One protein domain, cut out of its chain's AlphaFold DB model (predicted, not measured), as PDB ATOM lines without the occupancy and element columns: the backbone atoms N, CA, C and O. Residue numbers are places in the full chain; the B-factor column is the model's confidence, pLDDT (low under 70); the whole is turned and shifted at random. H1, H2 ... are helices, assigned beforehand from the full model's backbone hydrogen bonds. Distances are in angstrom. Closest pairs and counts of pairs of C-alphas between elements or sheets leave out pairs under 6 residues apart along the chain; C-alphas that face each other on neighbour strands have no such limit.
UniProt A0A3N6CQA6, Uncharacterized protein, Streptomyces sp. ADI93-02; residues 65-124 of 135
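AT A GLANCE: This is residues 65 to 124 of the 135 residues of an uncharacterized protein of Streptomyces sp. ADI93-02 (UniProt A0A3N6CQA6). The longest helix, H5, and H2 lie side by side and run opposite ways, and H4 stands near H5 by Leu 113, running opposite to it as well. Two short helices complete the model: H1 makes a corner with H2 at the beginning of the printed part, and H3 lies near H4, farthest of the five from the mean of the C-alphas. The printed part has 60 residues with five named helices, in the order H1, H2, H3, H4, H5, and no named strand; its class is all helix, with 41 residues in the named helices. It is compact, with a radius of gyration of the C-alphas of 10.6 A, and rounded, spanning 29 by 24 by 16 A.

IN THESE COORDINATES: Find C-alpha 65 at (-12.527, 40.917, -48.328), where H1 begins; it holds residues 65 to 68. Two residues on, H2 begins at Pro 71 and runs to Ile 80, 14.3 A from first to last C-alpha. After eight more residues look for H3, residues 89 to 93. H4 follows at residues 98 to 105, 10.4 A long, starting from C-alpha 98 at (-13.673, 32.765, -53.077). H5 holds residues 110 to 123 and is 19.9 A long; find its last C-alpha, 123, at (-20.178, 29.140, -38.237).

HOW THE PARTS SIT: Go first to Leu 68 and Thr 74, whose C-alphas, 5.3 A apart, are the closest of H1 and H2; these helices only just touch, with 3 pairs of C-alphas within 8 A, and only at the corner. H2 and H5 touch, with the C-alphas of Ile 80 and Leu 116 the closest at 6.4 A. They stand at a shallow tilt of 28 degrees, opposite ways. H3 and H4 are close but not clearly touching; their closest C-alphas, of Leu 89 and Ile 101, are 7.7 A apart. H4 and H5 are also close but not clearly touching, with the closest C-alphas, of Leu 99 and Leu 113, 7.9 A apart. Their shallow tilt is 19 degrees, opposite ways. Among the pairs that are apart are H2 and H4, and H3 and H5. In H2, H3, H4 and H5 every pair of O i and N i+4 is within hydrogen-bond range, while H1 is too short for such a pair and its one O i to N i+3 pair is not within range.

THE WHOLE: Look at Val 92 and Arg 122 for the two C-alphas farthest apart, 30.0 A. The printed part has no cut. The links from H1 to H2, H3 to H4 and H4 to H5 are tight, and the link from H2 to H3 is short. The mean pLDDT of the printed part is 75.7; residues 86 to 95, residue 106 and residue 108 are under 70.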
ATOM      1  N   ALA A  65     -12.672  39.813 -49.277       75.19
ATOM      2  CA  ALA A  65     -12.527  40.917 -48.328       75.19
ATOM      3  C   ALA A  65     -13.577  40.893 -47.194       75.19
ATOM      4  O   ALA A  65     -13.248  41.181 -46.048       75.19
ATOM      5  N   GLY A  66     -14.823  40.508 -47.490       77.12
ATOM      6  CA  GLY A  66     -15.882  40.371 -46.486       77.12
ATOM      7  C   GLY A  66     -15.731  39.130 -45.606       77.12
ATOM      8  O   GLY A  66     -16.158  39.146 -44.461       77.12
ATOM      9  N   LEU A  67     -15.097  38.070 -46.112       79.44
ATOM     10  CA  LEU A  67     -14.751  36.891 -45.312       79.44
ATOM     11  C   LEU A  67     -13.532  37.149 -44.424       79.44
ATOM     12  O   LEU A  67     -13.506  36.708 -43.285       79.44
ATOM     13  N   LEU A  68     -12.548  37.899 -44.922       80.44
ATOM     14  CA  LEU A  68     -11.348  38.276 -44.172       80.44
ATOM     15  C   LEU A  68     -11.620  39.300 -43.065       80.44
ATOM     16  O   LEU A  68     -10.840  39.405 -42.125       80.44
ATOM     17  N   ALA A  69     -12.725  40.041 -43.161       83.12
ATOM     18  CA  ALA A  69     -13.201  40.888 -42.073       83.12
ATOM     19  C   ALA A  69     -13.656  40.070 -40.848       83.12
ATOM     20  O   ALA A  69     -13.674  40.598 -39.739       83.12
ATOM     21  N   GLU A  70     -13.986  38.789 -41.039       83.25
ATOM     22  CA  GLU A  70     -14.482  37.892 -40.000       83.25
ATOM     23  C   GLU A  70     -13.376  36.913 -39.559       83.25
ATOM     24  O   GLU A  70     -12.944  36.059 -40.347       83.25
ATOM     25  N   PRO A  71     -12.907  36.977 -38.297       82.44
ATOM     26  CA  PRO A  71     -11.808  36.134 -37.819       82.44
ATOM     27  C   PRO A  71     -12.105  34.637 -37.954       82.44
ATOM     28  O   PRO A  71     -11.280  33.884 -38.463       82.44
ATOM     29  N   ALA A  72     -13.323  34.215 -37.599       81.00
ATOM     30  CA  ALA A  72     -13.724  32.809 -37.661       81.00
ATOM     31  C   ALA A  72     -13.779  32.265 -39.101       81.00
ATOM     32  O   ALA A  72     -13.429  31.109 -39.341       81.00
ATOM     33  N   ALA A  73     -14.168  33.095 -40.075       82.94
ATOM     34  CA  ALA A  73     -14.120  32.716 -41.486       82.94
ATOM     35  C   ALA A  73     -12.670  32.638 -41.986       82.94
ATOM     36  O   ALA A  73     -12.315  31.712 -42.715       82.94
ATOM     37  N   THR A  74     -11.817  33.568 -41.557       84.56
ATOM     38  CA  THR A  74     -10.389  33.576 -41.900       84.56
ATOM     39  C   THR A  74      -9.675  32.328 -41.384       84.56
ATOM     40  O   THR A  74      -8.929  31.700 -42.138       84.56
ATOM     41  N   ASP A  75      -9.928  31.925 -40.137       85.69
ATOM     42  CA  ASP A  75      -9.367  30.699 -39.558       85.69
ATOM     43  C   ASP A  75      -9.835  29.441 -40.300       85.69
ATOM     44  O   ASP A  75      -9.026  28.556 -40.589       85.69
ATOM     45  N   ALA A  76     -11.116  29.372 -40.682       85.44
ATOM     46  CA  ALA A  76     -11.637  28.266 -41.485       85.44
ATOM     47  C   ALA A  76     -10.935  28.171 -42.853       85.44
ATOM     48  O   ALA A  76     -10.528  27.082 -43.264       85.44
ATOM     49  N   ILE A  77     -10.721  29.306 -43.528       83.56
ATOM     50  CA  ILE A  77     -10.004  29.353 -44.812       83.56
ATOM     51  C   ILE A  77      -8.543  28.923 -44.630       83.56
ATOM     52  O   ILE A  77      -8.064  28.095 -45.398       83.56
ATOM     53  N   ARG A  78      -7.842  29.413 -43.597       84.19
ATOM     54  CA  ARG A  78      -6.448  29.021 -43.308       84.19
ATOM     55  C   ARG A  78      -6.300  27.527 -43.038       84.19
ATOM     56  O   ARG A  78      -5.300  26.936 -43.433       84.19
ATOM     57  N   ARG A  79      -7.285  26.922 -42.373       83.38
ATOM     58  CA  ARG A  79      -7.273  25.499 -42.016       83.38
ATOM     59  C   ARG A  79      -7.580  24.586 -43.203       83.38
ATOM     60  O   ARG A  79      -6.923  23.564 -43.352       83.38
ATOM     61  N   ILE A  80      -8.574  24.939 -44.022       83.06
ATOM     62  CA  ILE A  80      -9.106  24.069 -45.090       83.06
ATOM     63  C   ILE A  80      -8.424  24.347 -46.438       83.06
ATOM     64  O   ILE A  80      -8.193  23.436 -47.232       83.06
ATOM     65  N   ALA A  81      -8.086  25.606 -46.707       76.44
ATOM     66  CA  ALA A  81      -7.534  26.057 -47.978       76.44
ATOM     67  C   ALA A  81      -6.426  27.112 -47.778       76.44
ATOM     68  O   ALA A  81      -6.577  28.253 -48.226       76.44
ATOM     69  N   PRO A  82      -5.290  26.752 -47.147       72.69
ATOM     70  CA  PRO A  82      -4.203  27.694 -46.867       72.69
ATOM     71  C   PRO A  82      -3.692  28.393 -48.137       72.69
ATOM     72  O   PRO A  82      -3.605  29.618 -48.172       72.69
ATOM     73  N   GLY A  83      -3.530  27.641 -49.235       72.56
ATOM     74  CA  GLY A  83      -3.037  28.164 -50.519       72.56
ATOM     75  C   GLY A  83      -3.937  29.204 -51.202       72.56
ATOM     76  O   GLY A  83      -3.539  29.808 -52.199       72.56
ATOM     77  N   LEU A  84      -5.144  29.426 -50.677       70.19
ATOM     78  CA  LEU A  84      -6.064  30.473 -51.120       70.19
ATOM     79  C   LEU A  84      -5.677  31.849 -50.551       70.19
ATOM     80  O   LEU A  84      -5.973  32.876 -51.156       70.19
ATOM     81  N   LEU A  85      -5.000  31.868 -49.399       70.44
ATOM     82  CA  LEU A  85      -4.507  33.090 -48.761       70.44
ATOM     83  C   LEU A  85      -3.051  33.414 -49.096       70.44
ATOM     84  O   LEU A  85      -2.628  34.551 -48.921       70.44
ATOM     85  N   ASP A  86      -2.312  32.438 -49.618       69.56
ATOM     86  CA  ASP A  86      -0.911  32.603 -50.016       69.56
ATOM     87  C   ASP A  86      -0.740  33.148 -51.442       69.56
ATOM     88  O   ASP A  86       0.374  33.427 -51.885       69.56
ATOM     89  N   THR A  87      -1.821  33.278 -52.211       57.69
ATOM     90  CA  THR A  87      -1.716  33.650 -53.619       57.69
ATOM     91  C   THR A  87      -1.676  35.171 -53.786       57.69
ATOM     92  O   THR A  87      -2.631  35.865 -53.451       57.69
ATOM     93  N   GLU A  88      -0.627  35.680 -54.443       59.22
ATOM     94  CA  GLU A  88      -0.482  37.058 -54.971       59.22
ATOM     95  C   GLU A  88      -1.723  37.567 -55.751       59.22
ATOM     96  O   GLU A  88      -1.905  38.763 -55.987       59.22
ATOM     97  N   LEU A  89      -2.631  36.658 -56.128       57.91
ATOM     98  CA  LEU A  89      -3.966  36.961 -56.640       57.91
ATOM     99  C   LEU A  89      -4.832  37.775 -55.674       57.91
ATOM    100  O   LEU A  89      -5.687  38.520 -56.147       57.91
ATOM    101  N   LEU A  90      -4.626  37.683 -54.361       60.25
ATOM    102  CA  LEU A  90      -5.316  38.532 -53.387       60.25
ATOM    103  C   LEU A  90      -4.956  40.002 -53.552       60.25
ATOM    104  O   LEU A  90      -5.828  40.868 -53.486       60.25
ATOM    105  N   THR A  91      -3.687  40.265 -53.844       58.66
ATOM    106  CA  THR A  91      -3.149  41.610 -54.040       58.66
ATOM    107  C   THR A  91      -3.674  42.235 -55.337       58.66
ATOM    108  O   THR A  91      -3.931  43.434 -55.387       58.66
ATOM    109  N   VAL A  92      -3.908  41.424 -56.379       56.47
ATOM    110  CA  VAL A  92      -4.356  41.888 -57.711       56.47
ATOM    111  C   VAL A  92      -5.885  41.829 -57.898       56.47
ATOM    112  O   VAL A  92      -6.448  42.604 -58.671       56.47
ATOM    113  N   ARG A  93      -6.591  40.926 -57.202       56.50
ATOM    114  CA  ARG A  93      -8.039  40.660 -57.349       56.50
ATOM    115  C   ARG A  93      -8.794  40.567 -56.014       56.50
ATOM    116  O   ARG A  93      -9.802  39.867 -55.928       56.50
ATOM    117  N   GLY A  94      -8.390  41.318 -54.992       57.66
ATOM    118  CA  GLY A  94      -9.042  41.325 -53.667       57.66
ATOM    119  C   GLY A  94     -10.553  41.640 -53.646       57.66
ATOM    120  O   GLY A  94     -11.199  41.469 -52.616       57.66
ATOM    121  N   GLY A  95     -11.141  42.062 -54.773       65.44
ATOM    122  CA  GLY A  95     -12.589  42.245 -54.936       65.44
ATOM    123  C   GLY A  95     -13.380  40.995 -55.358       65.44
ATOM    124  O   GLY A  95     -14.607  41.053 -55.409       65.44
ATOM    125  N   GLY A  96     -12.717  39.882 -55.691       71.56
ATOM    126  CA  GLY A  96     -13.371  38.645 -56.129       71.56
ATOM    127  C   GLY A  96     -13.959  37.814 -54.983       71.56
ATOM    128  O   GLY A  96     -13.528  37.894 -53.833       71.56
ATOM    129  N   SER A  97     -14.948  36.978 -55.304       77.69
ATOM    130  CA  SER A  97     -15.431  35.936 -54.382       77.69
ATOM    131  C   SER A  97     -14.474  34.740 -54.333       77.69
ATOM    132  O   SER A  97     -13.762  34.479 -55.307       77.69
ATOM    133  N   LEU A  98     -14.490  33.979 -53.232       77.25
ATOM    134  CA  LEU A  98     -13.673  32.765 -53.077       77.25
ATOM    135  C   LEU A  98     -13.820  31.796 -54.254       77.25
ATOM    136  O   LEU A  98     -12.829  31.275 -54.757       77.25
ATOM    137  N   LEU A  99     -15.048  31.599 -54.733       77.50
ATOM    138  CA  LEU A  99     -15.326  30.700 -55.850       77.50
ATOM    139  C   LEU A  99     -14.683  31.176 -57.162       77.50
ATOM    140  O   LEU A  99     -14.194  30.366 -57.943       77.50
ATOM    141  N   GLN A 100     -14.652  32.489 -57.406       73.94
ATOM    142  CA  GLN A 100     -14.001  33.062 -58.589       73.94
ATOM    143  C   GLN A 100     -12.478  32.954 -58.515       73.94
ATOM    144  O   GLN A 100     -11.832  32.755 -59.542       73.94
ATOM    145  N   ILE A 101     -11.911  33.095 -57.315       75.38
ATOM    146  CA  ILE A 101     -10.474  32.929 -57.084       75.38
ATOM    147  C   ILE A 101     -10.094  31.461 -57.299       75.38
ATOM    148  O   ILE A 101      -9.182  31.192 -58.076       75.38
ATOM    149  N   ALA A 102     -10.848  30.518 -56.726       76.69
ATOM    150  CA  ALA A 102     -10.610  29.085 -56.893       76.69
ATOM    151  C   ALA A 102     -10.789  28.615 -58.348       76.69
ATOM    152  O   ALA A 102      -9.978  27.844 -58.852       76.69
ATOM    153  N   ALA A 103     -11.797  29.129 -59.062       76.56
ATOM    154  CA  ALA A 103     -11.988  28.828 -60.481       76.56
ATOM    155  C   ALA A 103     -10.839  29.347 -61.361       76.56
ATOM    156  O   ALA A 103     -10.538  28.750 -62.390       76.56
ATOM    157  N   PHE A 104     -10.205  30.459 -60.974       70.50
ATOM    158  CA  PHE A 104      -9.081  31.032 -61.713       70.50
ATOM    159  C   PHE A 104      -7.746  30.362 -61.367       70.50
ATOM    160  O   PHE A 104      -6.940  30.118 -62.259       70.50
ATOM    161  N   ALA A 105      -7.512  30.069 -60.087       72.94
ATOM    162  CA  ALA A 105      -6.297  29.413 -59.615       72.94
ATOM    163  C   ALA A 105      -6.293  27.898 -59.894       72.94
ATOM    164  O   ALA A 105      -5.239  27.272 -59.885       72.94
ATOM    165  N   GLY A 106      -7.465  27.293 -60.118       68.06
ATOM    166  CA  GLY A 106      -7.625  25.838 -60.216       68.06
ATOM    167  C   GLY A 106      -7.498  25.119 -58.867       68.06
ATOM    168  O   GLY A 106      -7.622  23.898 -58.809       68.06
ATOM    169  N   HIS A 107      -7.268  25.862 -57.783       70.38
ATOM    170  CA  HIS A 107      -7.172  25.365 -56.419       70.38
ATOM    171  C   HIS A 107      -7.710  26.409 -55.418       70.38
ATOM    172  O   HIS A 107      -7.588  27.613 -55.658       70.38
ATOM    173  N   PRO A 108      -8.261  25.990 -54.267       68.69
ATOM    174  CA  PRO A 108      -8.523  24.606 -53.872       68.69
ATOM    175  C   PRO A 108      -9.600  23.945 -54.751       68.69
ATOM    176  O   PRO A 108     -10.453  24.613 -55.333       68.69
ATOM    177  N   GLY A 109      -9.517  22.622 -54.878       74.50
ATOM    178  CA  GLY A 109     -10.445  21.815 -55.659       74.50
ATOM    179  C   GLY A 109     -11.834  21.736 -55.024       74.50
ATOM    180  O   GLY A 109     -12.060  22.103 -53.869       74.50
ATOM    181  N   ARG A 110     -12.783  21.190 -55.785       77.31
ATOM    182  CA  ARG A 110     -14.185  21.028 -55.381       77.31
ATOM    183  C   ARG A 110     -14.412  20.437 -53.973       77.31
ATOM    184  O   ARG A 110     -15.214  21.028 -53.256       77.31
ATOM    185  N   PRO A 111     -13.737  19.356 -53.523       80.62
ATOM    186  CA  PRO A 111     -13.989  18.794 -52.189       80.62
ATOM    187  C   PRO A 111     -13.656  19.767 -51.048       80.62
ATOM    188  O   PRO A 111     -14.416  19.878 -50.092       80.62
ATOM    189  N   GLN A 112     -12.567  20.524 -51.181       81.44
ATOM    190  CA  GLN A 112     -12.139  21.517 -50.191       81.44
ATOM    191  C   GLN A 112     -13.081  22.727 -50.168       81.44
ATOM    192  O   GLN A 112     -13.359  23.282 -49.108       81.44
ATOM    193  N   LEU A 113     -13.610  23.125 -51.331       81.25
ATOM    194  CA  LEU A 113     -14.641  24.160 -51.415       81.25
ATOM    195  C   LEU A 113     -15.940  23.716 -50.734       81.25
ATOM    196  O   LEU A 113     -16.552  24.519 -50.036       81.25
ATOM    197  N   THR A 114     -16.344  22.454 -50.899       82.12
ATOM    198  CA  THR A 114     -17.533  21.904 -50.231       82.12
ATOM    199  C   THR A 114     -17.360  21.898 -48.719       82.12
ATOM    200  O   THR A 114     -18.220  22.411 -48.010       82.12
ATOM    201  N   GLU A 115     -16.223  21.403 -48.228       85.38
ATOM    202  CA  GLU A 115     -15.910  21.399 -46.797       85.38
ATOM    203  C   GLU A 115     -15.895  22.819 -46.215       85.38
ATOM    204  O   GLU A 115     -16.491  23.077 -45.169       85.38
ATOM    205  N   LEU A 116     -15.290  23.770 -46.932       83.94
ATOM    206  CA  LEU A 116     -15.278  25.172 -46.528       83.94
ATOM    207  C   LEU A 116     -16.683  25.788 -46.527       83.94
ATOM    208  O   LEU A 116     -17.008  26.559 -45.628       83.94
ATOM    209  N   ALA A 117     -17.521  25.468 -47.513       82.88
ATOM    210  CA  ALA A 117     -18.901  25.943 -47.558       82.88
ATOM    211  C   ALA A 117     -19.725  25.417 -46.377       82.88
ATOM    212  O   ALA A 117     -20.465  26.186 -45.764       82.88
ATOM    213  N   ASP A 118     -19.572  24.139 -46.034       82.56
ATOM    214  CA  ASP A 118     -20.262  23.537 -44.894       82.56
ATOM    215  C   ASP A 118     -19.779  24.119 -43.564       82.56
ATOM    216  O   ASP A 118     -20.596  24.409 -42.690       82.56
ATOM    217  N   GLU A 119     -18.475  24.347 -43.409       83.56
ATOM    218  CA  GLU A 119     -17.923  24.983 -42.212       83.56
ATOM    219  C   GLU A 119     -18.415  26.431 -42.071       83.56
ATOM    220  O   GLU A 119     -18.879  26.835 -41.004       83.56
ATOM    221  N   LEU A 120     -18.409  27.210 -43.160       83.19
ATOM    222  CA  LEU A 120     -18.954  28.571 -43.163       83.19
ATOM    223  C   LEU A 120     -20.455  28.585 -42.852       83.19
ATOM    224  O   LEU A 120     -20.914  29.468 -42.133       83.19
ATOM    225  N   ALA A 121     -21.219  27.607 -43.341       82.38
ATOM    226  CA  ALA A 121     -22.638  27.484 -43.030       82.38
ATOM    227  C   ALA A 121     -22.896  27.126 -41.555       82.38
ATOM    228  O   ALA A 121     -23.880  27.602 -40.987       82.38
ATOM    229  N   ARG A 122     -22.014  26.340 -40.918       80.62
ATOM    230  CA  ARG A 122     -22.077  26.039 -39.474       80.62
ATOM    231  C   ARG A 122     -21.718  27.245 -38.613       80.62
ATOM    232  O   ARG A 122     -22.389  27.495 -37.617       80.62
ATOM    233  N   LEU A 123     -20.663  27.973 -38.983       82.69
ATOM    234  CA  LEU A 123     -20.178  29.140 -38.237       82.69
ATOM    235  C   LEU A 123     -21.094  30.354 -38.409       82.69
ATOM    236  O   LEU A 123     -21.304  31.123 -37.474       82.69
ATOM    237  N   PHE A 124     -21.657  30.511 -39.605       81.19
ATOM    238  CA  PHE A 124     -22.502  31.635 -39.981       81.19
ATOM    239  C   PHE A 124     -23.815  31.116 -40.570       81.19
ATOM    240  O   PHE A 124     -24.050  31.263 -41.774       81.19
TER     241      PHE A 124